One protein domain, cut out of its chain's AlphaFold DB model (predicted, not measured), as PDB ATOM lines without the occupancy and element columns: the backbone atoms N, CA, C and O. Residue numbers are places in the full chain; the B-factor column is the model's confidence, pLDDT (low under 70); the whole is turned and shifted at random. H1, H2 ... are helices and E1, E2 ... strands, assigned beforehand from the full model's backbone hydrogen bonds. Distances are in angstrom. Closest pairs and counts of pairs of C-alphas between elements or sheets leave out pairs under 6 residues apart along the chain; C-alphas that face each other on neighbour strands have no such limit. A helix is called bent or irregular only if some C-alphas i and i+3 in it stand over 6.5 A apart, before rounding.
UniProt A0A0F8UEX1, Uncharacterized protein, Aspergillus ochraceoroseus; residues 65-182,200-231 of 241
ATOM      1  N   ASN A  65     -25.214  44.853 -42.387       94.56
ATOM      2  CA  ASN A  65     -24.640  46.157 -42.650       94.56
ATOM      3  C   ASN A  65     -24.234  46.279 -44.122       94.56
ATOM      4  O   ASN A  65     -23.145  45.875 -44.519       94.56
ATOM      5  N   ASN A  66     -25.079  46.901 -44.936       94.69
ATOM      6  CA  ASN A  66     -24.778  47.088 -46.358       94.69
ATOM      7  C   ASN A  66     -23.593  48.034 -46.612       94.69
ATOM      8  O   ASN A  66     -22.960  47.957 -47.660       94.69
ATOM      9  N   SER A  67     -23.246  48.904 -45.655       95.69
ATOM     10  CA  SER A  67     -22.164  49.884 -45.845       95.69
ATOM     11  C   SER A  67     -20.761  49.268 -45.886       95.69
ATOM     12  O   SER A  67     -19.821  49.937 -46.302       95.69
ATOM     13  N   VAL A  68     -20.617  48.000 -45.483       94.94
ATOM     14  CA  VAL A  68     -19.340  47.260 -45.511       94.94
ATOM     15  C   VAL A  68     -19.217  46.326 -46.718       94.94
ATOM     16  O   VAL A  68     -18.295  45.508 -46.785       94.94
ATOM     17  N   ILE A  69     -20.165  46.430 -47.653       95.81
ATOM     18  CA  ILE A  69     -20.145  45.741 -48.939       95.81
ATOM     19  C   ILE A  69     -19.405  46.644 -49.930       95.81
ATOM     20  O   ILE A  69     -19.986  47.518 -50.570       95.81
ATOM     21  N   ASP A  70     -18.092  46.445 -49.997       94.19
ATOM     22  CA  ASP A  70     -17.146  47.164 -50.863       94.19
ATOM     23  C   ASP A  70     -16.488  46.253 -51.916       94.19
ATOM     24  O   ASP A  70     -15.605  46.679 -52.652       94.19
ATOM     25  N   LEU A  71     -16.898  44.982 -51.964       93.75
ATOM     26  CA  LEU A  71     -16.405  43.965 -52.886       93.75
ATOM     27  C   LEU A  71     -17.422  42.825 -52.958       93.75
ATOM     28  O   LEU A  71     -18.038  42.492 -51.941       93.75
ATOM     29  N   ASN A  72     -17.540  42.149 -54.106       95.31
ATOM     30  CA  ASN A  72     -18.304  40.899 -54.142       95.31
ATOM     31  C   ASN A  72     -17.605  39.850 -53.268       95.31
ATOM     32  O   ASN A  72     -16.490  39.412 -53.555       95.31
ATOM     33  N   ARG A  73     -18.275  39.401 -52.213       96.44
ATOM     34  CA  ARG A  73     -17.784  38.369 -51.299       96.44
ATOM     35  C   ARG A  73     -18.811  37.263 -51.150       96.44
ATOM     36  O   ARG A  73     -20.012  37.485 -51.266       96.44
ATOM     37  N   THR A  74     -18.319  36.065 -50.895       97.12
ATOM     38  CA  THR A  74     -19.136  34.913 -50.537       97.12
ATOM     39  C   THR A  74     -18.831  34.562 -49.090       97.12
ATOM     40  O   THR A  74     -17.661  34.486 -48.701       97.12
ATOM     41  N   SER A  75     -19.883  34.385 -48.289       97.81
ATOM     42  CA  SER A  75     -19.773  33.811 -46.952       97.81
ATOM     43  C   SER A  75     -20.223  32.359 -46.956       97.81
ATOM     44  O   SER A  75     -21.288  32.030 -47.488       97.81
ATOM     45  N   GLU A  76     -19.416  31.499 -46.352       98.56
ATOM     46  CA  GLU A  76     -19.575  30.048 -46.337       98.56
ATOM     47  C   GLU A  76     -19.384  29.499 -44.929       98.56
ATOM     48  O   GLU A  76     -18.615  30.046 -44.141       98.56
ATOM     49  N   ILE A  77     -20.045  28.387 -44.633       98.50
ATOM     50  CA  ILE A  77     -19.816  27.601 -43.426       98.50
ATOM     51  C   ILE A  77     -19.439  26.177 -43.824       98.50
ATOM     52  O   ILE A  77     -20.203  25.486 -44.494       98.50
ATOM     53  N   GLY A  78     -18.251  25.745 -43.417       98.06
ATOM     54  CA  GLY A  78     -17.827  24.352 -43.475       98.06
ATOM     55  C   GLY A  78     -18.021  23.682 -42.123       98.06
ATOM     56  O   GLY A  78     -17.643  24.262 -41.112       98.06
ATOM     57  N   MET A  79     -18.537  22.455 -42.094       97.44
ATOM     58  CA  MET A  79     -18.713  21.698 -40.850       97.44
ATOM     59  C   MET A  79     -17.898  20.408 -40.866       97.44
ATOM     60  O   MET A  79     -18.096  19.568 -41.740       97.44
ATOM     61  N   ARG A  80     -17.023  20.212 -39.875       94.56
ATOM     62  CA  ARG A  80     -16.335  18.931 -39.644       94.56
ATOM     63  C   ARG A  80     -16.824  18.250 -38.377       94.56
ATOM     64  O   ARG A  80     -16.889  18.858 -37.310       94.56
ATOM     65  N   VAL A  81     -17.087  16.954 -38.490       94.00
ATOM     66  CA  VAL A  81     -17.485  16.087 -37.377       94.00
ATOM     67  C   VAL A  81     -16.655  14.810 -37.435       94.00
ATOM     68  O   VAL A  81     -16.527  14.203 -38.496       94.00
ATOM     69  N   GLY A  82     -16.111  14.405 -36.286       90.19
ATOM     70  CA  GLY A  82     -15.336  13.174 -36.137       90.19
ATOM     71  C   GLY A  82     -13.879  13.403 -35.736       90.19
ATOM     72  O   GLY A  82     -13.322  14.493 -35.899       90.19
ATOM     73  N   ASN A  83     -13.273  12.344 -35.196       88.00
ATOM     74  CA  ASN A  83     -11.864  12.263 -34.803       88.00
ATOM     75  C   ASN A  83     -11.376  13.411 -33.899       88.00
ATOM     76  O   ASN A  83     -10.195  13.768 -33.911       88.00
ATOM     77  N   LEU A  84     -12.283  13.989 -33.108       91.50
ATOM     78  CA  LEU A  84     -11.974  15.047 -32.153       91.50
ATOM     79  C   LEU A  84     -12.934  14.994 -30.981       91.50
ATOM     80  O   LEU A  84     -14.147  15.078 -31.152       91.50
ATOM     81  N   THR A  85     -12.362  14.917 -29.795       91.69
ATOM     82  CA  THR A  85     -13.066  14.921 -28.517       91.69
ATOM     83  C   THR A  85     -12.532  16.063 -27.665       91.69
ATOM     84  O   THR A  85     -11.430  16.555 -27.902       91.69
ATOM     85  N   GLY A  86     -13.282  16.467 -26.649       88.81
ATOM     86  CA  GLY A  86     -12.913  17.564 -25.761       88.81
ATOM     87  C   GLY A  86     -14.155  18.302 -25.291       88.81
ATOM     88  O   GLY A  86     -15.273  17.864 -25.558       88.81
ATOM     89  N   SER A  87     -13.959  19.426 -24.610       93.19
ATOM     90  CA  SER A  87     -15.058  20.257 -24.119       93.19
ATOM     91  C   SER A  87     -14.902  21.680 -24.651       93.19
ATOM     92  O   SER A  87     -13.945  22.362 -24.263       93.19
ATOM     93  N   PRO A  88     -15.815  22.148 -25.526       96.06
ATOM     94  CA  PRO A  88     -15.772  23.513 -26.023       96.06
ATOM     95  C   PRO A  88     -15.749  24.534 -24.881       96.06
ATOM     96  O   PRO A  88     -16.618  24.530 -24.011       96.06
ATOM     97  N   SER A  89     -14.730  25.388 -24.857       96.00
ATOM     98  CA  SER A  89     -14.545  26.454 -23.865       96.00
ATOM     99  C   SER A  89     -13.481  27.461 -24.327       96.00
ATOM    100  O   SER A  89     -12.768  27.222 -25.300       96.00
ATOM    101  N   GLY A  90     -13.373  28.606 -23.649       94.69
ATOM    102  CA  GLY A  90     -12.392  29.643 -23.990       94.69
ATOM    103  C   GLY A  90     -12.782  30.500 -25.202       94.69
ATOM    104  O   GLY A  90     -13.962  30.627 -25.531       94.69
ATOM    105  N   ALA A  91     -11.787  31.134 -25.829       95.44
ATOM    106  CA  ALA A  91     -11.986  31.990 -27.000       95.44
ATOM    107  C   ALA A  91     -12.180  31.163 -28.288       95.44
ATOM    108  O   ALA A  91     -12.333  29.938 -28.239       95.44
ATOM    109  N   ASN A  92     -12.247  31.846 -29.440       96.81
ATOM    110  CA  ASN A  92     -12.545  31.241 -30.746       96.81
ATOM    111  C   ASN A  92     -13.819  30.379 -30.693       96.81
ATOM    112  O   ASN A  92     -13.830  29.219 -31.100       96.81
ATOM    113  N   ASN A  93     -14.861  30.947 -30.070       97.06
ATOM    114  CA  ASN A  93     -16.175  30.344 -29.834       97.06
ATOM    115  C   ASN A  93     -16.091  28.886 -29.340       97.06
ATOM    116  O   ASN A  93     -16.719  27.975 -29.887       97.06
ATOM    117  N   GLY A  94     -15.275  28.671 -28.304       96.50
ATOM    118  CA  GLY A  94     -15.134  27.391 -27.616       96.50
ATOM    119  C   GLY A  94     -14.035  26.478 -28.161       96.50
ATOM    120  O   GLY A  94     -13.770  25.438 -27.562       96.50
ATOM    121  N   CYS A  95     -13.384  26.819 -29.270       97.25
ATOM    122  CA  CYS A  95     -12.391  25.932 -29.874       97.25
ATOM    123  C   CYS A  95     -11.066  25.853 -29.108       97.25
ATOM    124  O   CYS A  95     -10.412  24.808 -29.121       97.25
ATOM    125  N   ASP A  96     -10.700  26.898 -28.364       97.38
ATOM    126  CA  ASP A  96      -9.458  26.903 -27.581       97.38
ATOM    127  C   ASP A  96      -9.443  25.824 -26.492       97.38
ATOM    128  O   ASP A  96      -8.394  25.254 -26.203       97.38
ATOM    129  N   GLY A  97     -10.599  25.492 -25.917       95.75
ATOM    130  CA  GLY A  97     -10.741  24.421 -24.931       95.75
ATOM    131  C   GLY A  97     -10.565  23.009 -25.492       95.75
ATOM    132  O   GLY A  97     -10.397  22.061 -24.728       95.75
ATOM    133  N   VAL A  98     -10.606  22.856 -26.816       95.19
ATOM    134  CA  VAL A  98     -10.558  21.552 -27.486       95.19
ATOM    135  C   VAL A  98      -9.130  21.199 -27.901       95.19
ATOM    136  O   VAL A  98      -8.706  20.060 -27.724       95.19
ATOM    137  N   TRP A  99      -8.375  22.166 -28.427       94.56
ATOM    138  CA  TRP A  99      -7.020  21.937 -28.953       94.56
ATOM    139  C   TRP A  99      -5.997  23.027 -28.591       94.56
ATOM    140  O   TRP A  99      -4.857  22.967 -29.043       94.56
ATOM    141  N   GLY A 100      -6.372  24.025 -27.788       96.12
ATOM    142  CA  GLY A 100      -5.502  25.135 -27.384       96.12
ATOM    143  C   GLY A 100      -5.524  26.340 -28.332       96.12
ATOM    144  O   GLY A 100      -5.706  26.223 -29.541       96.12
ATOM    145  N   SER A 101      -5.289  27.535 -27.788       97.38
ATOM    146  CA  SER A 101      -5.354  28.792 -28.551       97.38
ATOM    147  C   SER A 101      -4.364  28.869 -29.719       97.38
ATOM    148  O   SER A 101      -4.685  29.448 -30.756       97.38
ATOM    149  N   GLU A 102      -3.187  28.252 -29.588       97.81
ATOM    150  CA  GLU A 102      -2.179  28.210 -30.655       97.81
ATOM    151  C   GLU A 102      -2.696  27.467 -31.894       97.81
ATOM    152  O   GLU A 102      -2.540  27.954 -33.012       97.81
ATOM    153  N   CYS A 103      -3.385  26.336 -31.709       96.94
ATOM    154  CA  CYS A 103      -3.978  25.616 -32.829       96.94
ATOM    155  C   CYS A 103      -5.112  26.415 -33.489       96.94
ATOM    156  O   CYS A 103      -5.139  26.518 -34.715       96.94
ATOM    157  N   SER A 104      -6.007  27.035 -32.707       97.69
ATOM    158  CA  SER A 104      -7.068  27.899 -33.254       97.69
ATOM    159  C   SER A 104      -6.485  29.012 -34.126       97.69
ATOM    160  O   SER A 104      -6.927  29.210 -35.257       97.69
ATOM    161  N   TYR A 105      -5.455  29.702 -33.625       98.06
ATOM    162  CA  TYR A 105      -4.771  30.765 -34.354       98.06
ATOM    163  C   TYR A 105      -4.124  30.248 -35.646       98.06
ATOM    164  O   TYR A 105      -4.352  30.816 -36.713       98.06
ATOM    165  N   ASN A 106      -3.380  29.141 -35.577       97.88
ATOM    166  CA  ASN A 106      -2.705  28.564 -36.740       97.88
ATOM    167  C   ASN A 106      -3.694  28.062 -37.801       97.88
ATOM    168  O   ASN A 106      -3.430  28.205 -38.994       97.88
ATOM    169  N   LEU A 107      -4.842  27.506 -37.396       97.31
ATOM    170  CA  LEU A 107      -5.910  27.116 -38.319       97.31
ATOM    171  C   LEU A 107      -6.520  28.334 -39.011       97.31
ATOM    172  O   LEU A 107      -6.633  28.338 -40.236       97.31
ATOM    173  N   ILE A 108      -6.886  29.371 -38.251       98.19
ATOM    174  CA  ILE A 108      -7.425  30.621 -38.804       98.19
ATOM    175  C   ILE A 108      -6.438  31.215 -39.814       98.19
ATOM    176  O   ILE A 108      -6.827  31.528 -40.940       98.19
ATOM    177  N   ASP A 109      -5.162  31.312 -39.442       98.25
ATOM    178  CA  ASP A 109      -4.113  31.862 -40.299       98.25
ATOM    179  C   ASP A 109      -3.922  31.049 -41.586       98.25
ATOM    180  O   ASP A 109      -3.872  31.611 -42.683       98.25
ATOM    181  N   LEU A 110      -3.902  29.718 -41.466       97.88
ATOM    182  CA  LEU A 110      -3.796  28.802 -42.596       97.88
ATOM    183  C   LEU A 110      -4.962  28.973 -43.580       97.88
ATOM    184  O   LEU A 110      -4.734  29.050 -44.789       97.88
ATOM    185  N   PHE A 111      -6.204  29.032 -43.089       98.25
ATOM    186  CA  PHE A 111      -7.374  29.228 -43.949       98.25
ATOM    187  C   PHE A 111      -7.350  30.595 -44.633       98.25
ATOM    188  O   PHE A 111      -7.569  30.665 -45.844       98.25
ATOM    189  N   LYS A 112      -7.027  31.666 -43.894       98.44
ATOM    190  CA  LYS A 112      -6.872  33.009 -44.466       98.44
ATOM    191  C   LYS A 112      -5.821  33.026 -45.571       98.44
ATOM    192  O   LYS A 112      -6.103  33.502 -46.670       98.44
ATOM    193  N   GLN A 113      -4.642  32.455 -45.317       97.94
ATOM    194  CA  GLN A 113      -3.559  32.394 -46.297       97.94
ATOM    195  C   GLN A 113      -3.957  31.589 -47.537       97.94
ATOM    196  O   GLN A 113      -3.739  32.044 -48.656       97.94
ATOM    197  N   ALA A 114      -4.562  30.413 -47.371       97.25
ATOM    198  CA  ALA A 114      -4.928  29.564 -48.502       97.25
ATOM    199  C   ALA A 114      -6.030  30.180 -49.377       97.25
ATOM    200  O   ALA A 114      -5.987  30.047 -50.601       97.25
ATOM    201  N   ILE A 115      -6.996  30.874 -48.772       97.44
ATOM    202  CA  ILE A 115      -8.024  31.613 -49.511       97.44
ATOM    203  C   ILE A 115      -7.411  32.831 -50.210       97.44
ATOM    204  O   ILE A 115      -7.706  33.077 -51.377       97.44
ATOM    205  N   PHE A 116      -6.524  33.570 -49.543       96.75
ATOM    206  CA  PHE A 116      -5.809  34.687 -50.157       96.75
ATOM    207  C   PHE A 116      -5.003  34.237 -51.386       96.75
ATOM    208  O   PHE A 116      -5.149  34.797 -52.476       96.75
ATOM    209  N   ASP A 117      -4.234  33.157 -51.254       95.62
ATOM    210  CA  ASP A 117      -3.514  32.512 -52.352       95.62
ATOM    211  C   ASP A 117      -4.445  32.114 -53.505       95.62
ATOM    212  O   ASP A 117      -4.112  32.309 -54.674       95.62
ATOM    213  N   LEU A 118      -5.617  31.556 -53.192       94.88
ATOM    214  CA  LEU A 118      -6.620  31.192 -54.191       94.88
ATOM    215  C   LEU A 118      -7.118  32.428 -54.957       94.88
ATOM    216  O   LEU A 118      -7.225  32.391 -56.183       94.88
ATOM    217  N   THR A 119      -7.378  33.532 -54.252       93.06
ATOM    218  CA  THR A 119      -7.888  34.775 -54.856       93.06
ATOM    219  C   THR A 119      -6.847  35.476 -55.733       93.06
ATOM    220  O   THR A 119      -7.201  36.079 -56.741       93.06
ATOM    221  N   THR A 120      -5.561  35.354 -55.400       93.00
ATOM    222  CA  THR A 120      -4.459  36.024 -56.109       93.00
ATOM    223  C   THR A 120      -3.931  35.233 -57.305       93.00
ATOM    224  O   THR A 120      -3.473  35.831 -58.277       93.00
ATOM    225  N   LYS A 121      -4.026  33.897 -57.288       89.56
ATOM    226  CA  LYS A 121      -3.576  33.035 -58.402       89.56
ATOM    227  C   LYS A 121      -4.506  33.073 -59.621       89.56
ATOM    228  O   LYS A 121      -4.136  32.564 -60.675       89.56
ATOM    229  N   GLY A 122      -5.697  33.667 -59.497       75.44
ATOM    230  CA  GLY A 122      -6.667  33.797 -60.593       75.44
ATOM    231  C   GLY A 122      -7.286  32.470 -61.048       75.44
ATOM    232  O   GLY A 122      -7.910  32.406 -62.107       75.44
ATOM    233  N   GLU A 123      -7.114  31.404 -60.262       85.12
ATOM    234  CA  GLU A 123      -7.720  30.103 -60.527       85.12
ATOM    235  C   GLU A 123      -9.245  30.203 -60.425       85.12
ATOM    236  O   GLU A 123      -9.780  30.937 -59.595       85.12
ATOM    237  N   TYR A 124      -9.963  29.459 -61.266       87.62
ATOM    238  CA  TYR A 124     -11.419  29.402 -61.180       87.62
ATOM    239  C   TYR A 124     -11.864  28.698 -59.893       87.62
ATOM    240  O   TYR A 124     -11.422  27.584 -59.599       87.62
ATOM    241  N   TYR A 125     -12.786  29.320 -59.160       91.88
ATOM    242  CA  TYR A 125     -13.484  28.720 -58.027       91.88
ATOM    243  C   TYR A 125     -14.928  29.216 -57.978       91.88
ATOM    244  O   TYR A 125     -15.227  30.328 -58.395       91.88
ATOM    245  N   SER A 126     -15.843  28.398 -57.464       87.44
ATOM    246  CA  SER A 126     -17.218  28.852 -57.199       87.44
ATOM    247  C   SER A 126     -17.363  29.391 -55.778       87.44
ATOM    248  O   SER A 126     -18.076  30.356 -55.555       87.44
ATOM    249  N   ASN A 127     -16.659  28.760 -54.839       95.12
ATOM    250  CA  ASN A 127     -16.801  28.941 -53.402       95.12
ATOM    251  C   ASN A 127     -15.397  28.834 -52.771       95.12
ATOM    252  O   ASN A 127     -14.798  27.747 -52.842       95.12
ATOM    253  N   PRO A 128     -14.803  29.934 -52.276       96.25
ATOM    254  CA  PRO A 128     -13.420  29.950 -51.803       96.25
ATOM    255  C   PRO A 128     -13.143  28.977 -50.647       96.25
ATOM    256  O   PRO A 128     -12.187  28.199 -50.731       96.25
ATOM    257  N   LEU A 129     -13.974  28.956 -49.601       97.94
ATOM    258  CA  LEU A 129     -13.771  28.083 -48.442       97.94
ATOM    259  C   LEU A 129     -13.944  26.612 -48.830       97.94
ATOM    260  O   LEU A 129     -13.076  25.795 -48.518       97.94
ATOM    261  N   ALA A 130     -15.003  26.271 -49.572       97.56
ATOM    262  CA  ALA A 130     -15.205  24.917 -50.086       97.56
ATOM    263  C   ALA A 130     -14.016  24.427 -50.926       97.56
ATOM    264  O   ALA A 130     -13.593  23.274 -50.815       97.56
ATOM    265  N   THR A 131     -13.443  25.313 -51.742       97.25
ATOM    266  CA  THR A 131     -12.276  24.998 -52.573       97.25
ATOM    267  C   THR A 131     -11.044  24.704 -51.722       97.25
ATOM    268  O   THR A 131     -10.346  23.725 -51.987       97.25
ATOM    269  N   VAL A 132     -10.780  25.515 -50.694       97.19
ATOM    270  CA  VAL A 132      -9.647  25.317 -49.779       97.19
ATOM    271  C   VAL A 132      -9.824  24.059 -48.931       97.19
ATOM    272  O   VAL A 132      -8.900  23.250 -48.868       97.19
ATOM    273  N   ILE A 133     -11.010  23.828 -48.359       97.12
ATOM    274  CA  ILE A 133     -11.308  22.607 -47.591       97.12
ATOM    275  C   ILE A 133     -11.082  21.365 -48.452       97.12
ATOM    276  O   ILE A 133     -10.431  20.423 -48.006       97.12
ATOM    277  N   ARG A 134     -11.552  21.363 -49.705       96.19
ATOM    278  CA  ARG A 134     -11.303  20.251 -50.631       96.19
ATOM    279  C   ARG A 134      -9.802  20.010 -50.836       96.19
ATOM    280  O   ARG A 134      -9.361  18.872 -50.720       96.19
ATOM    281  N   ARG A 135      -9.015  21.066 -51.082       95.44
ATOM    282  CA  ARG A 135      -7.551  20.959 -51.256       95.44
ATOM    283  C   ARG A 135      -6.865  20.410 -50.008       95.44
ATOM    284  O   ARG A 135      -6.010  19.543 -50.139       95.44
ATOM    285  N   PHE A 136      -7.258  20.868 -48.820       95.81
ATOM    286  CA  PHE A 136      -6.716  20.366 -47.555       95.81
ATOM    287  C   PHE A 136      -7.123  18.923 -47.266       95.81
ATOM    288  O   PHE A 136      -6.356  18.194 -46.660       95.81
ATOM    289  N   ARG A 137      -8.290  18.459 -47.717       94.25
ATOM    290  CA  ARG A 137      -8.647  17.036 -47.594       94.25
ATOM    291  C   ARG A 137      -7.869  16.146 -48.561       94.25
ATOM    292  O   ARG A 137      -7.528  15.026 -48.203       94.25
ATOM    293  N   GLU A 138      -7.590  16.633 -49.768       94.38
ATOM    294  CA  GLU A 138      -6.770  15.918 -50.759       94.38
ATOM    295  C   GLU A 138      -5.288  15.881 -50.353       94.38
ATOM    296  O   GLU A 138      -4.622  14.864 -50.529       94.38
ATOM    297  N   HIS A 139      -4.785  16.983 -49.794       94.06
ATOM    298  CA  HIS A 139      -3.404  17.141 -49.343       94.06
ATOM    299  C   HIS A 139      -3.384  17.828 -47.966       94.06
ATOM    300  O   HIS A 139      -3.231  19.053 -47.900       94.06
ATOM    301  N   PRO A 140      -3.553  17.063 -46.868       93.25
ATOM    302  CA  PRO A 140      -3.589  17.607 -45.512       93.25
ATOM    303  C   PRO A 140      -2.345  18.433 -45.178       93.25
ATOM    304  O   PRO A 140      -1.230  17.902 -45.207       93.25
ATOM    305  N   PRO A 141      -2.499  19.734 -44.867       93.50
ATOM    306  CA  PRO A 141      -1.382  20.545 -44.426       93.50
ATOM    307  C   PRO A 141      -0.996  20.166 -42.997       93.50
ATOM    308  O   PRO A 141      -1.845  19.860 -42.158       93.50
ATOM    309  N   PHE A 142       0.298  20.249 -42.693       93.06
ATOM    310  CA  PHE A 142       0.751  20.225 -41.309       93.06
ATOM    311  C   PHE A 142       0.405  21.557 -40.639       93.06
ATOM    312  O   PHE A 142       0.811  22.615 -41.124       93.06
ATOM    313  N   VAL A 143      -0.313  21.499 -39.518       93.88
ATOM    314  CA  VAL A 143      -0.667  22.680 -38.724       93.88
ATOM    315  C   VAL A 143      -0.010  22.555 -37.350       93.88
ATOM    316  O   VAL A 143      -0.361  21.646 -36.593       93.88
ATOM    317  N   PRO A 144       0.962  23.422 -37.013       92.62
ATOM    318  CA  PRO A 144       1.618  23.380 -35.712       92.62
ATOM    319  C   PRO A 144       0.609  23.475 -34.563       92.62
ATOM    320  O   PRO A 144      -0.392  24.186 -34.664       92.62
ATOM    321  N   ALA A 145       0.885  22.753 -33.474       93.31
ATOM    322  CA  ALA A 145       0.043  22.649 -32.277       93.31
ATOM    323  C   ALA A 145      -1.361  22.039 -32.482       93.31
ATOM    324  O   ALA A 145      -2.095  21.894 -31.508       93.31
ATOM    325  N   CYS A 146      -1.729  21.625 -33.699       92.50
ATOM    326  CA  CYS A 146      -3.026  21.014 -33.974       92.50
ATOM    327  C   CYS A 146      -2.982  19.481 -34.037       92.50
ATOM    328  O   CYS A 146      -1.956  18.903 -34.407       92.50
ATOM    329  N   PRO A 147      -4.112  18.804 -33.753       87.25
ATOM    330  CA  PRO A 147      -4.246  17.374 -34.002       87.25
ATOM    331  C   PRO A 147      -4.008  17.052 -35.491       87.25
ATOM    332  O   PRO A 147      -4.652  17.670 -36.344       87.25
ATOM    333  N   PRO A 148      -3.139  16.081 -35.830       79.44
ATOM    334  CA  PRO A 148      -2.811  15.767 -37.224       79.44
ATOM    335  C   PRO A 148      -4.038  15.306 -38.023       79.44
ATOM    336  O   PRO A 148      -4.165  15.617 -39.203       79.44
ATOM    337  N   GLN A 149      -4.991  14.653 -37.359       82.25
ATOM    338  CA  GLN A 149      -6.203  14.122 -37.977       82.25
ATOM    339  C   GLN A 149      -7.311  15.164 -38.226       82.25
ATOM    340  O   GLN A 149      -8.461  14.791 -38.461       82.25
ATOM    341  N   PHE A 150      -7.026  16.472 -38.168       88.56
ATOM    342  CA  PHE A 150      -8.062  17.508 -38.302       88.56
ATOM    343  C   PHE A 150      -8.869  17.393 -39.608       88.56
ATOM    344  O   PHE A 150     -10.093  17.554 -39.581       88.56
ATOM    345  N   PHE A 151      -8.190  17.098 -40.723       91.56
ATOM    346  CA  PHE A 151      -8.784  16.948 -42.059       91.56
ATOM    347  C   PHE A 151      -9.118  15.491 -42.425       91.56
ATOM    348  O   PHE A 151      -9.749  15.241 -43.453       91.56
ATOM    349  N   GLU A 152      -8.728  14.533 -41.583       89.69
ATOM    350  CA  GLU A 152      -8.934  13.095 -41.782       89.69
ATOM    351  C   GLU A 152     -10.314  12.671 -41.257       89.69
ATOM    352  O   GLU A 152     -10.452  12.026 -40.217       89.69
ATOM    353  N   ILE A 153     -11.360  13.077 -41.976       92.06
ATOM    354  CA  ILE A 153     -12.765  12.801 -41.643       92.06
ATOM    355  C   ILE A 153     -13.541  12.320 -42.873       92.06
ATOM    356  O   ILE A 153     -13.158  12.614 -44.012       92.06
ATOM    357  N   GLN A 154     -14.646  11.599 -42.643       91.81
ATOM    358  CA  GLN A 154     -15.492  11.050 -43.714       91.81
ATOM    359  C   GLN A 154     -16.076  12.160 -44.594       91.81
ATOM    360  O   GLN A 154     -15.956  12.110 -45.817       91.81
ATOM    361  N   ASP A 155     -16.601  13.214 -43.968       93.12
ATOM    362  CA  ASP A 155     -17.247  14.330 -44.648       93.12
ATOM    363  C   ASP A 155     -16.910  15.676 -44.006       93.12
ATOM    364  O   ASP A 155     -16.762  15.793 -42.790       93.12
ATOM    365  N   PHE A 156     -16.811  16.697 -44.859       95.81
ATOM    366  CA  PHE A 156     -16.609  18.096 -44.479       95.81
ATOM    367  C   PHE A 156     -17.461  18.989 -45.395       95.81
ATOM    368  O   PHE A 156     -16.922  19.661 -46.282       95.81
ATOM    369  N   PRO A 157     -18.800  18.923 -45.295       96.69
ATOM    370  CA  PRO A 157     -19.667  19.702 -46.161       96.69
ATOM    371  C   PRO A 157     -19.481  21.200 -45.934       96.69
ATOM    372  O   PRO A 157     -19.198  21.644 -44.820       96.69
ATOM    373  N   VAL A 158     -19.685  21.963 -47.007       97.69
ATOM    374  CA  VAL A 158     -19.614  23.422 -47.008       97.69
ATOM    375  C   VAL A 158     -20.850  23.977 -47.695       97.69
ATOM    376  O   VAL A 158     -21.224  23.501 -48.770       97.69
ATOM    377  N   ASP A 159     -21.463  24.981 -47.077       97.44
ATOM    378  CA  ASP A 159     -22.654  25.651 -47.580       97.44
ATOM    379  C   ASP A 159     -22.436  27.171 -47.639       97.44
ATOM    380  O   ASP A 159     -22.106  27.779 -46.615       97.44
ATOM    381  N   PRO A 160     -22.650  27.817 -48.801       97.31
ATOM    382  CA  PRO A 160     -22.706  29.269 -48.873       97.31
ATOM    383  C   PRO A 160     -23.987  29.771 -48.198       97.31
ATOM    384  O   PRO A 160     -25.045  29.137 -48.285       97.31
ATOM    385  N   PHE A 161     -23.900  30.920 -47.530       96.75
ATOM    386  CA  PHE A 161     -25.038  31.517 -46.831       96.75
ATOM    387  C   PHE A 161     -25.181  33.030 -46.992       96.75
ATOM    388  O   PHE A 161     -26.236  33.560 -46.651       96.75
ATOM    389  N   ALA A 162     -24.175  33.723 -47.523       96.31
ATOM    390  CA  ALA A 162     -24.316  35.114 -47.939       96.31
ATOM    391  C   ALA A 162     -23.547  35.354 -49.236       96.31
ATOM    392  O   ALA A 162     -22.415  34.890 -49.378       96.31
ATOM    393  N   GLN A 163     -24.148  36.093 -50.161       96.69
ATOM    394  CA  GLN A 163     -23.496  36.529 -51.390       96.69
ATOM    395  C   GLN A 163     -23.659  38.035 -51.545       96.69
ATOM    396  O   GLN A 163     -24.772  38.534 -51.690       96.69
ATOM    397  N   GLU A 164     -22.545  38.748 -51.487       96.50
ATOM    398  CA  GLU A 164     -22.482  40.202 -51.565       96.50
ATOM    399  C   GLU A 164     -22.276  40.668 -53.008       96.50
ATOM    400  O   GLU A 164     -21.479  40.088 -53.750       96.50
ATOM    401  N   THR A 165     -22.972  41.740 -53.376       95.88
ATOM    402  CA  THR A 165     -22.861  42.421 -54.668       95.88
ATOM    403  C   THR A 165     -22.455  43.873 -54.430       95.88
ATOM    404  O   THR A 165     -23.237  44.664 -53.902       95.88
ATOM    405  N   GLU A 166     -21.231  44.217 -54.825       94.38
ATOM    406  CA  GLU A 166     -20.602  45.531 -54.649       94.38
ATOM    407  C   GLU A 166     -21.403  46.646 -55.323       94.38
ATOM    408  O   GLU A 166     -21.682  47.665 -54.698       94.38
ATOM    409  N   THR A 167     -21.823  46.441 -56.576       93.31
ATOM    410  CA  THR A 167     -22.488  47.478 -57.384       93.31
ATOM    411  C   THR A 167     -23.784  47.981 -56.763       93.31
ATOM    412  O   THR A 167     -24.096  49.164 -56.880       93.31
ATOM    413  N   ASP A 168     -24.511  47.090 -56.090       93.31
ATOM    414  CA  ASP A 168     -25.801  47.394 -55.470       93.31
ATOM    415  C   ASP A 168     -25.684  47.597 -53.952       93.31
ATOM    416  O   ASP A 168     -26.663  47.968 -53.308       93.31
ATOM    417  N   GLN A 169     -24.506  47.334 -53.371       95.12
ATOM    418  CA  GLN A 169     -24.280  47.266 -51.924       95.12
ATOM    419  C   GLN A 169     -25.334  46.405 -51.216       95.12
ATOM    420  O   GLN A 169     -25.902  46.780 -50.191       95.12
ATOM    421  N   THR A 170     -25.635  45.244 -51.794       96.06
ATOM    422  CA  THR A 170     -26.620  44.304 -51.247       96.06
ATOM    423  C   THR A 170     -25.993  42.948 -50.987       96.06
ATOM    424  O   THR A 170     -24.997  42.578 -51.610       96.06
ATOM    425  N   ALA A 171     -26.589  42.189 -50.069       95.19
ATOM    426  CA  ALA A 171     -26.258  40.790 -49.873       95.19
ATOM    427  C   ALA A 171     -27.515  39.925 -49.961       95.19
ATOM    428  O   ALA A 171     -28.540  40.221 -49.345       95.19
ATOM    429  N   VAL A 172     -27.422  38.828 -50.707       95.44
ATOM    430  CA  VAL A 172     -28.419  37.762 -50.695       95.44
ATOM    431  C   VAL A 172     -28.053  36.809 -49.568       95.44
ATOM    432  O   VAL A 172     -27.023  36.138 -49.626       95.44
ATOM    433  N   ILE A 173     -28.891  36.771 -48.535       95.31
ATOM    434  CA  ILE A 173     -28.689  35.944 -47.346       95.31
ATOM    435  C   ILE A 173     -29.579  34.702 -47.440       95.31
ATOM    436  O   ILE A 173     -30.766  34.798 -47.763       95.31
ATOM    437  N   LYS A 174     -29.010  33.523 -47.176       96.00
ATOM    438  CA  LYS A 174     -29.752  32.257 -47.113       96.00
ATOM    439  C   LYS A 174     -30.810  32.356 -46.013       96.00
ATOM    440  O   LYS A 174     -30.630  33.018 -45.003       96.00
ATOM    441  N   THR A 175     -31.958  31.721 -46.188       95.25
ATOM    442  CA  THR A 175     -32.974  31.729 -45.130       95.25
ATOM    443  C   THR A 175     -32.479  30.946 -43.917       95.25
ATOM    444  O   THR A 175     -31.840  29.904 -44.086       95.25
ATOM    445  N   THR A 176     -32.816  31.404 -42.709       95.50
ATOM    446  CA  THR A 176     -32.589  30.641 -41.470       95.50
ATOM    447  C   THR A 176     -33.076  29.194 -41.613       95.50
ATOM    448  O   THR A 176     -34.104  28.935 -42.247       95.50
ATOM    449  N   GLY A 177     -32.311  28.243 -41.079       95.31
ATOM    450  CA  GLY A 177     -32.694  26.832 -41.094       95.31
ATOM    451  C   GLY A 177     -33.491  26.412 -39.860       95.31
ATOM    452  O   GLY A 177     -33.715  27.182 -38.927       95.31
ATOM    453  N   SER A 178     -33.915  25.153 -39.849       95.75
ATOM    454  CA  SER A 178     -34.551  24.515 -38.691       95.75
ATOM    455  C   SER A 178     -34.301  23.010 -38.714       95.75
ATOM    456  O   SER A 178     -33.827  22.485 -39.716       95.75
ATOM    457  N   SER A 179     -34.692  22.281 -37.670       94.19
ATOM    458  CA  SER A 179     -34.634  20.812 -37.687       94.19
ATOM    459  C   SER A 179     -35.477  20.183 -38.811       94.19
ATOM    460  O   SER A 179     -35.127  19.121 -39.312       94.19
ATOM    461  N   ASN A 180     -36.539  20.856 -39.272       94.75
ATOM    462  CA  ASN A 180     -37.391  20.394 -40.379       94.75
ATOM    463  C   ASN A 180     -36.892  20.825 -41.768       94.75
ATOM    464  O   ASN A 180     -37.498  20.466 -42.771       94.75
ATOM    465  N   SER A 181     -35.858  21.665 -41.821       95.62
ATOM    466  CA  SER A 181     -35.224  22.137 -43.053       95.62
ATOM    467  C   SER A 181     -33.816  22.636 -42.709       95.62
ATOM    468  O   SER A 181     -33.569  23.852 -42.722       95.62
ATOM    469  N   PRO A 182     -32.897  21.734 -42.313       96.94
ATOM    470  CA  PRO A 182     -31.532  22.108 -42.000       96.94
ATOM    471  C   PRO A 182     -30.841  22.566 -43.282       96.94
ATOM    472  O   PRO A 182     -31.258  22.237 -44.394       96.94
ATOM    473  N   VAL A 200     -16.549  16.560 -30.876       95.38
ATOM    474  CA  VAL A 200     -16.649  17.996 -31.106       95.38
ATOM    475  C   VAL A 200     -16.822  18.248 -32.600       95.38
ATOM    476  O   VAL A 200     -15.964  17.918 -33.432       95.38
ATOM    477  N   ALA A 201     -17.949  18.863 -32.930       96.31
ATOM    478  CA  ALA A 201     -18.237  19.408 -34.238       96.31
ATOM    479  C   ALA A 201     -17.604  20.804 -34.349       96.31
ATOM    480  O   ALA A 201     -17.699  21.605 -33.420       96.31
ATOM    481  N   VAL A 202     -16.955  21.103 -35.472       97.25
ATOM    482  CA  VAL A 202     -16.322  22.411 -35.705       97.25
ATOM    483  C   VAL A 202     -16.910  23.020 -36.962       97.25
ATOM    484  O   VAL A 202     -16.798  22.435 -38.041       97.25
ATOM    485  N   ALA A 203     -17.487  24.206 -36.817       98.25
ATOM    486  CA  ALA A 203     -17.789  25.077 -37.932       98.25
ATOM    487  C   ALA A 203     -16.598  25.990 -38.224       98.25
ATOM    488  O   ALA A 203     -16.015  26.584 -37.317       98.25
ATOM    489  N   ILE A 204     -16.280  26.120 -39.504       98.44
ATOM    490  CA  ILE A 204     -15.373  27.125 -40.045       98.44
ATOM    491  C   ILE A 204     -16.235  28.048 -40.886       98.44
ATOM    492  O   ILE A 204     -16.773  27.621 -41.906       98.44
ATOM    493  N   ILE A 205     -16.400  29.288 -40.444       98.44
ATOM    494  CA  ILE A 205     -17.165  30.299 -41.165       98.44
ATOM    495  C   ILE A 205     -16.174  31.228 -41.852       98.44
ATOM    496  O   ILE A 205     -15.296  31.781 -41.198       98.44
ATOM    497  N   GLY A 206     -16.298  31.394 -43.165       98.06
ATOM    498  CA  GLY A 206     -15.441  32.278 -43.947       98.06
ATOM    499  C   GLY A 206     -16.242  33.335 -44.684       98.06
ATOM    500  O   GLY A 206     -17.340  33.044 -45.141       98.06
ATOM    501  N   ARG A 207     -15.683  34.541 -44.821       97.56
ATOM    502  CA  ARG A 207     -16.153  35.598 -45.732       97.56
ATOM    503  C   ARG A 207     -14.962  36.043 -46.568       97.56
ATOM    504  O   ARG A 207     -13.976  36.558 -46.039       97.56
ATOM    505  N   ALA A 208     -15.045  35.806 -47.871       96.94
ATOM    506  CA  ALA A 208     -13.920  35.949 -48.786       96.94
ATOM    507  C   ALA A 208     -14.369  36.488 -50.151       96.94
ATOM    508  O   ALA A 208     -15.542  36.339 -50.497       96.94
ATOM    509  N   PRO A 209     -13.468  37.106 -50.936       95.81
ATOM    510  CA  PRO A 209     -13.769  37.546 -52.293       95.81
ATOM    511  C   PRO A 209     -14.371  36.427 -53.139       95.81
ATOM    512  O   PRO A 209     -13.938  35.274 -53.080       95.81
ATOM    513  N   SER A 210     -15.377  36.784 -53.928       93.94
ATOM    514  CA  SER A 210     -15.932  35.888 -54.935       93.94
ATOM    515  C   SER A 210     -14.967  35.768 -56.114       93.94
ATOM    516  O   SER A 210     -14.058  36.579 -56.295       93.94
ATOM    517  N   TYR A 211     -15.167  34.760 -56.958       90.81
ATOM    518  CA  TYR A 211     -14.374  34.651 -58.175       90.81
ATOM    519  C   TYR A 211     -14.534  35.893 -59.065       90.81
ATOM    520  O   TYR A 211     -15.620  36.464 -59.153       90.81
ATOM    521  N   HIS A 212     -13.436  36.305 -59.705       86.81
ATOM    522  CA  HIS A 212     -13.284  37.564 -60.451       86.81
ATOM    523  C   HIS A 212     -13.386  38.867 -59.644       86.81
ATOM    524  O   HIS A 212     -13.212  39.939 -60.223       86.81
ATOM    525  N   SER A 213     -13.596  38.809 -58.332       90.25
ATOM    526  CA  SER A 213     -13.424  39.981 -57.479       90.25
ATOM    527  C   SER A 213     -11.955  40.376 -57.386       90.25
ATOM    528  O   SER A 213     -11.061  39.535 -57.502       90.25
ATOM    529  N   LEU A 214     -11.703  41.664 -57.147       90.06
ATOM    530  CA  LEU A 214     -10.363  42.134 -56.820       90.06
ATOM    531  C   LEU A 214      -9.854  41.394 -55.572       90.06
ATOM    532  O   LEU A 214     -10.587  41.312 -54.581       90.06
ATOM    533  N   PRO A 215      -8.629  40.842 -55.595       90.62
ATOM    534  CA  PRO A 215      -8.050  40.258 -54.398       90.62
ATOM    535  C   PRO A 215      -7.857  41.355 -53.339       90.62
ATOM    536  O   PRO A 215      -7.627  42.519 -53.690       90.62
ATOM    537  N   PRO A 216      -7.928  41.012 -52.043       91.88
ATOM    538  CA  PRO A 216      -7.608  41.962 -50.994       91.88
ATOM    539  C   PRO A 216      -6.108  42.294 -51.042       91.88
ATOM    540  O   PRO A 216      -5.328  41.610 -51.705       91.88
ATOM    541  N   ALA A 217      -5.690  43.348 -50.339       92.50
ATOM    542  CA  ALA A 217      -4.276  43.729 -50.280       92.50
ATOM    543  C   ALA A 217      -3.405  42.642 -49.620       92.50
ATOM    544  O   ALA A 217      -2.259  42.431 -50.015       92.50
ATOM    545  N   ASP A 218      -3.971  41.941 -48.641       95.38
ATOM    546  CA  ASP A 218      -3.336  40.879 -47.874       95.38
ATOM    547  C   ASP A 218      -4.388  39.876 -47.361       95.38
ATOM    548  O   ASP A 218      -5.595  40.003 -47.607       95.38
ATOM    549  N   LYS A 219      -3.920  38.849 -46.645       96.69
ATOM    550  CA  LYS A 219      -4.774  37.800 -46.078       96.69
ATOM    551  C   LYS A 219      -5.711  38.292 -44.971       96.69
ATOM    552  O   LYS A 219      -6.674  37.592 -44.669       96.69
ATOM    553  N   ASP A 220      -5.469  39.462 -44.381       95.31
ATOM    554  CA  ASP A 220      -6.331  40.008 -43.329       95.31
ATOM    555  C   ASP A 220      -7.642  40.557 -43.900       95.31
ATOM    556  O   ASP A 220      -8.635  40.660 -43.180       95.31
ATOM    557  N   GLY A 221      -7.699  40.780 -45.219       93.88
ATOM    558  CA  GLY A 221      -8.948  40.978 -45.956       93.88
ATOM    559  C   GLY A 221      -9.834  39.725 -46.066       93.88
ATOM    560  O   GLY A 221     -10.948  39.822 -46.587       93.88
ATOM    561  N   ILE A 222      -9.364  38.562 -45.595       97.38
ATOM    562  CA  ILE A 222     -10.149  37.331 -45.455       97.38
ATOM    563  C   ILE A 222     -10.587  37.180 -44.001       97.38
ATOM    564  O   ILE A 222      -9.771  37.173 -43.077       97.38
ATOM    565  N   GLN A 223     -11.885  36.989 -43.793       97.56
ATOM    566  CA  GLN A 223     -12.431  36.704 -42.474       97.56
ATOM    567  C   GLN A 223     -12.636  35.200 -42.305       97.56
ATOM    568  O   GLN A 223     -13.211  34.553 -43.182       97.56
ATOM    569  N   ILE A 224     -12.184  34.668 -41.169       98.31
ATOM    570  CA  ILE A 224     -12.388  33.282 -40.747       98.31
ATOM    571  C   ILE A 224     -12.748  33.285 -39.268       98.31
ATOM    572  O   ILE A 224     -12.023  33.872 -38.471       98.31
ATOM    573  N   GLU A 225     -13.825  32.590 -38.924       98.00
ATOM    574  CA  GLU A 225     -14.243  32.314 -37.555       98.00
ATOM    575  C   GLU A 225     -14.358  30.806 -37.338       98.00
ATOM    576  O   GLU A 225     -14.801  30.064 -38.219       98.00
ATOM    577  N   LEU A 226     -13.983  30.356 -36.143       98.12
ATOM    578  CA  LEU A 226     -14.168  28.977 -35.700       98.12
ATOM    579  C   LEU A 226     -15.288  28.932 -34.664       98.12
ATOM    580  O   LEU A 226     -15.373  29.824 -33.822       98.12
ATOM    581  N   VAL A 227     -16.131  27.900 -34.713       98.19
ATOM    582  CA  VAL A 227     -17.137  27.623 -33.680       98.19
ATOM    583  C   VAL A 227     -17.125  26.142 -33.351       98.19
ATOM    584  O   VAL A 227     -17.351  25.307 -34.226       98.19
ATOM    585  N   CYS A 228     -16.874  25.813 -32.086       97.44
ATOM    586  CA  CYS A 228     -16.830  24.436 -31.619       97.44
ATOM    587  C   CYS A 228     -18.086  24.107 -30.817       97.44
ATOM    588  O   CYS A 228     -18.442  24.796 -29.864       97.44
ATOM    589  N   ALA A 229     -18.748  23.023 -31.203       95.00
ATOM    590  CA  ALA A 229     -19.997  22.571 -30.625       95.00
ATOM    591  C   ALA A 229     -19.879  21.103 -30.217       95.00
ATOM    592  O   ALA A 229     -19.411  20.262 -30.981       95.00
ATOM    593  N   GLN A 230     -20.349  20.784 -29.017       92.94
ATOM    594  CA  GLN A 230     -20.548  19.413 -28.566       92.94
ATOM    595  C   GLN A 230     -22.020  19.263 -28.205       92.94
ATOM    596  O   GLN A 230     -22.592  20.129 -27.540       92.94
ATOM    597  N   SER A 231     -22.644  18.188 -28.679       85.81
ATOM    598  CA  SER A 231     -24.036  17.881 -28.366       85.81
ATOM    599  C   SER A 231     -24.062  16.622 -27.502       85.81
ATOM    600  O   SER A 231     -24.028  15.519 -28.039       85.81
TER     601      SER A 231
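Overview. This is residues 65 to 182 and 200 to 231 of the 241 residues of an uncharacterized protein of Aspergillus ochraceoroseus (UniProt A0A0F8UEX1). A five-stranded sheet curls like part of a barrel, with H2 and H3 over one face, H2 slanting over E4 and E5, H3 rising from over E1. These two layers are helices on one face of a sheet; residues 177 to 182 stick out. The 150 printed residues hold E1, H1, H2, H3, H4, E2, E3, E4, E5 in chain order; the class is mixed. The sheet, E3 E2 E1 E4 E5, is antiparallel; the whole is compact, radius of gyration of the C-alphas 15.5 A, spanning 45 by 38 by 27 A.

Along the chain. E1, residues 73 to 80, begins at C-alpha (-17.784, 38.369, -51.299). E2 is 158 to 165, bending by 52 degrees at 161; E3 is 170 to 173. E4, 200 to 209, is 29.0 A long; E5, 223 to 230, ends at C-alpha (-20.548, 19.413, -28.566). H2, 101 to 120, is 28.5 A long; H3 is 128 to 138, H1 96 to 99, and H4 148 to 151, irregular, with C-alphas 148 and 151 7.8 A apart.

Arrangement. N 76 and O 206 of E1 and E4 are 2.9 A apart, within hydrogen-bond range, as are N 159 and O 77 of E2 and E1, 2.9 A. So are N 172 and O 163 in hairpin E2 and E3, 2.8 A, and N 203 and O 227 in hairpin E4 and E5, 2.8 A. H2 has a height over the sheet of 9.0 A; H3, at 11.0 A on the same face, stands up from the sheet at 45 degrees. Residues 111 to 119 of H2 touch H3, the closest C-alphas being those of Ile 115 and Pro 128, 6.1 A; the steep tilt is 69.8 degrees, only just short of about perpendicular, opposite ways. H1 only grazes the sheet with residues 96 to 98; H4 is not on it. In H2 and H3 every O i to N i+4 pair is within hydrogen-bond range; H1 and H4 are too short for one.

Size, cuts and confidence. The C-alphas farthest apart, of Gly 86 and Thr 167, are 44.6 A apart. Residues 183 to 199 are not printed; C-alphas 182 and 200 are 18.9 A apart across the cut. The links E1 to H1 and E4 to E5 are long. No printed residue is under 70 in pLDDT.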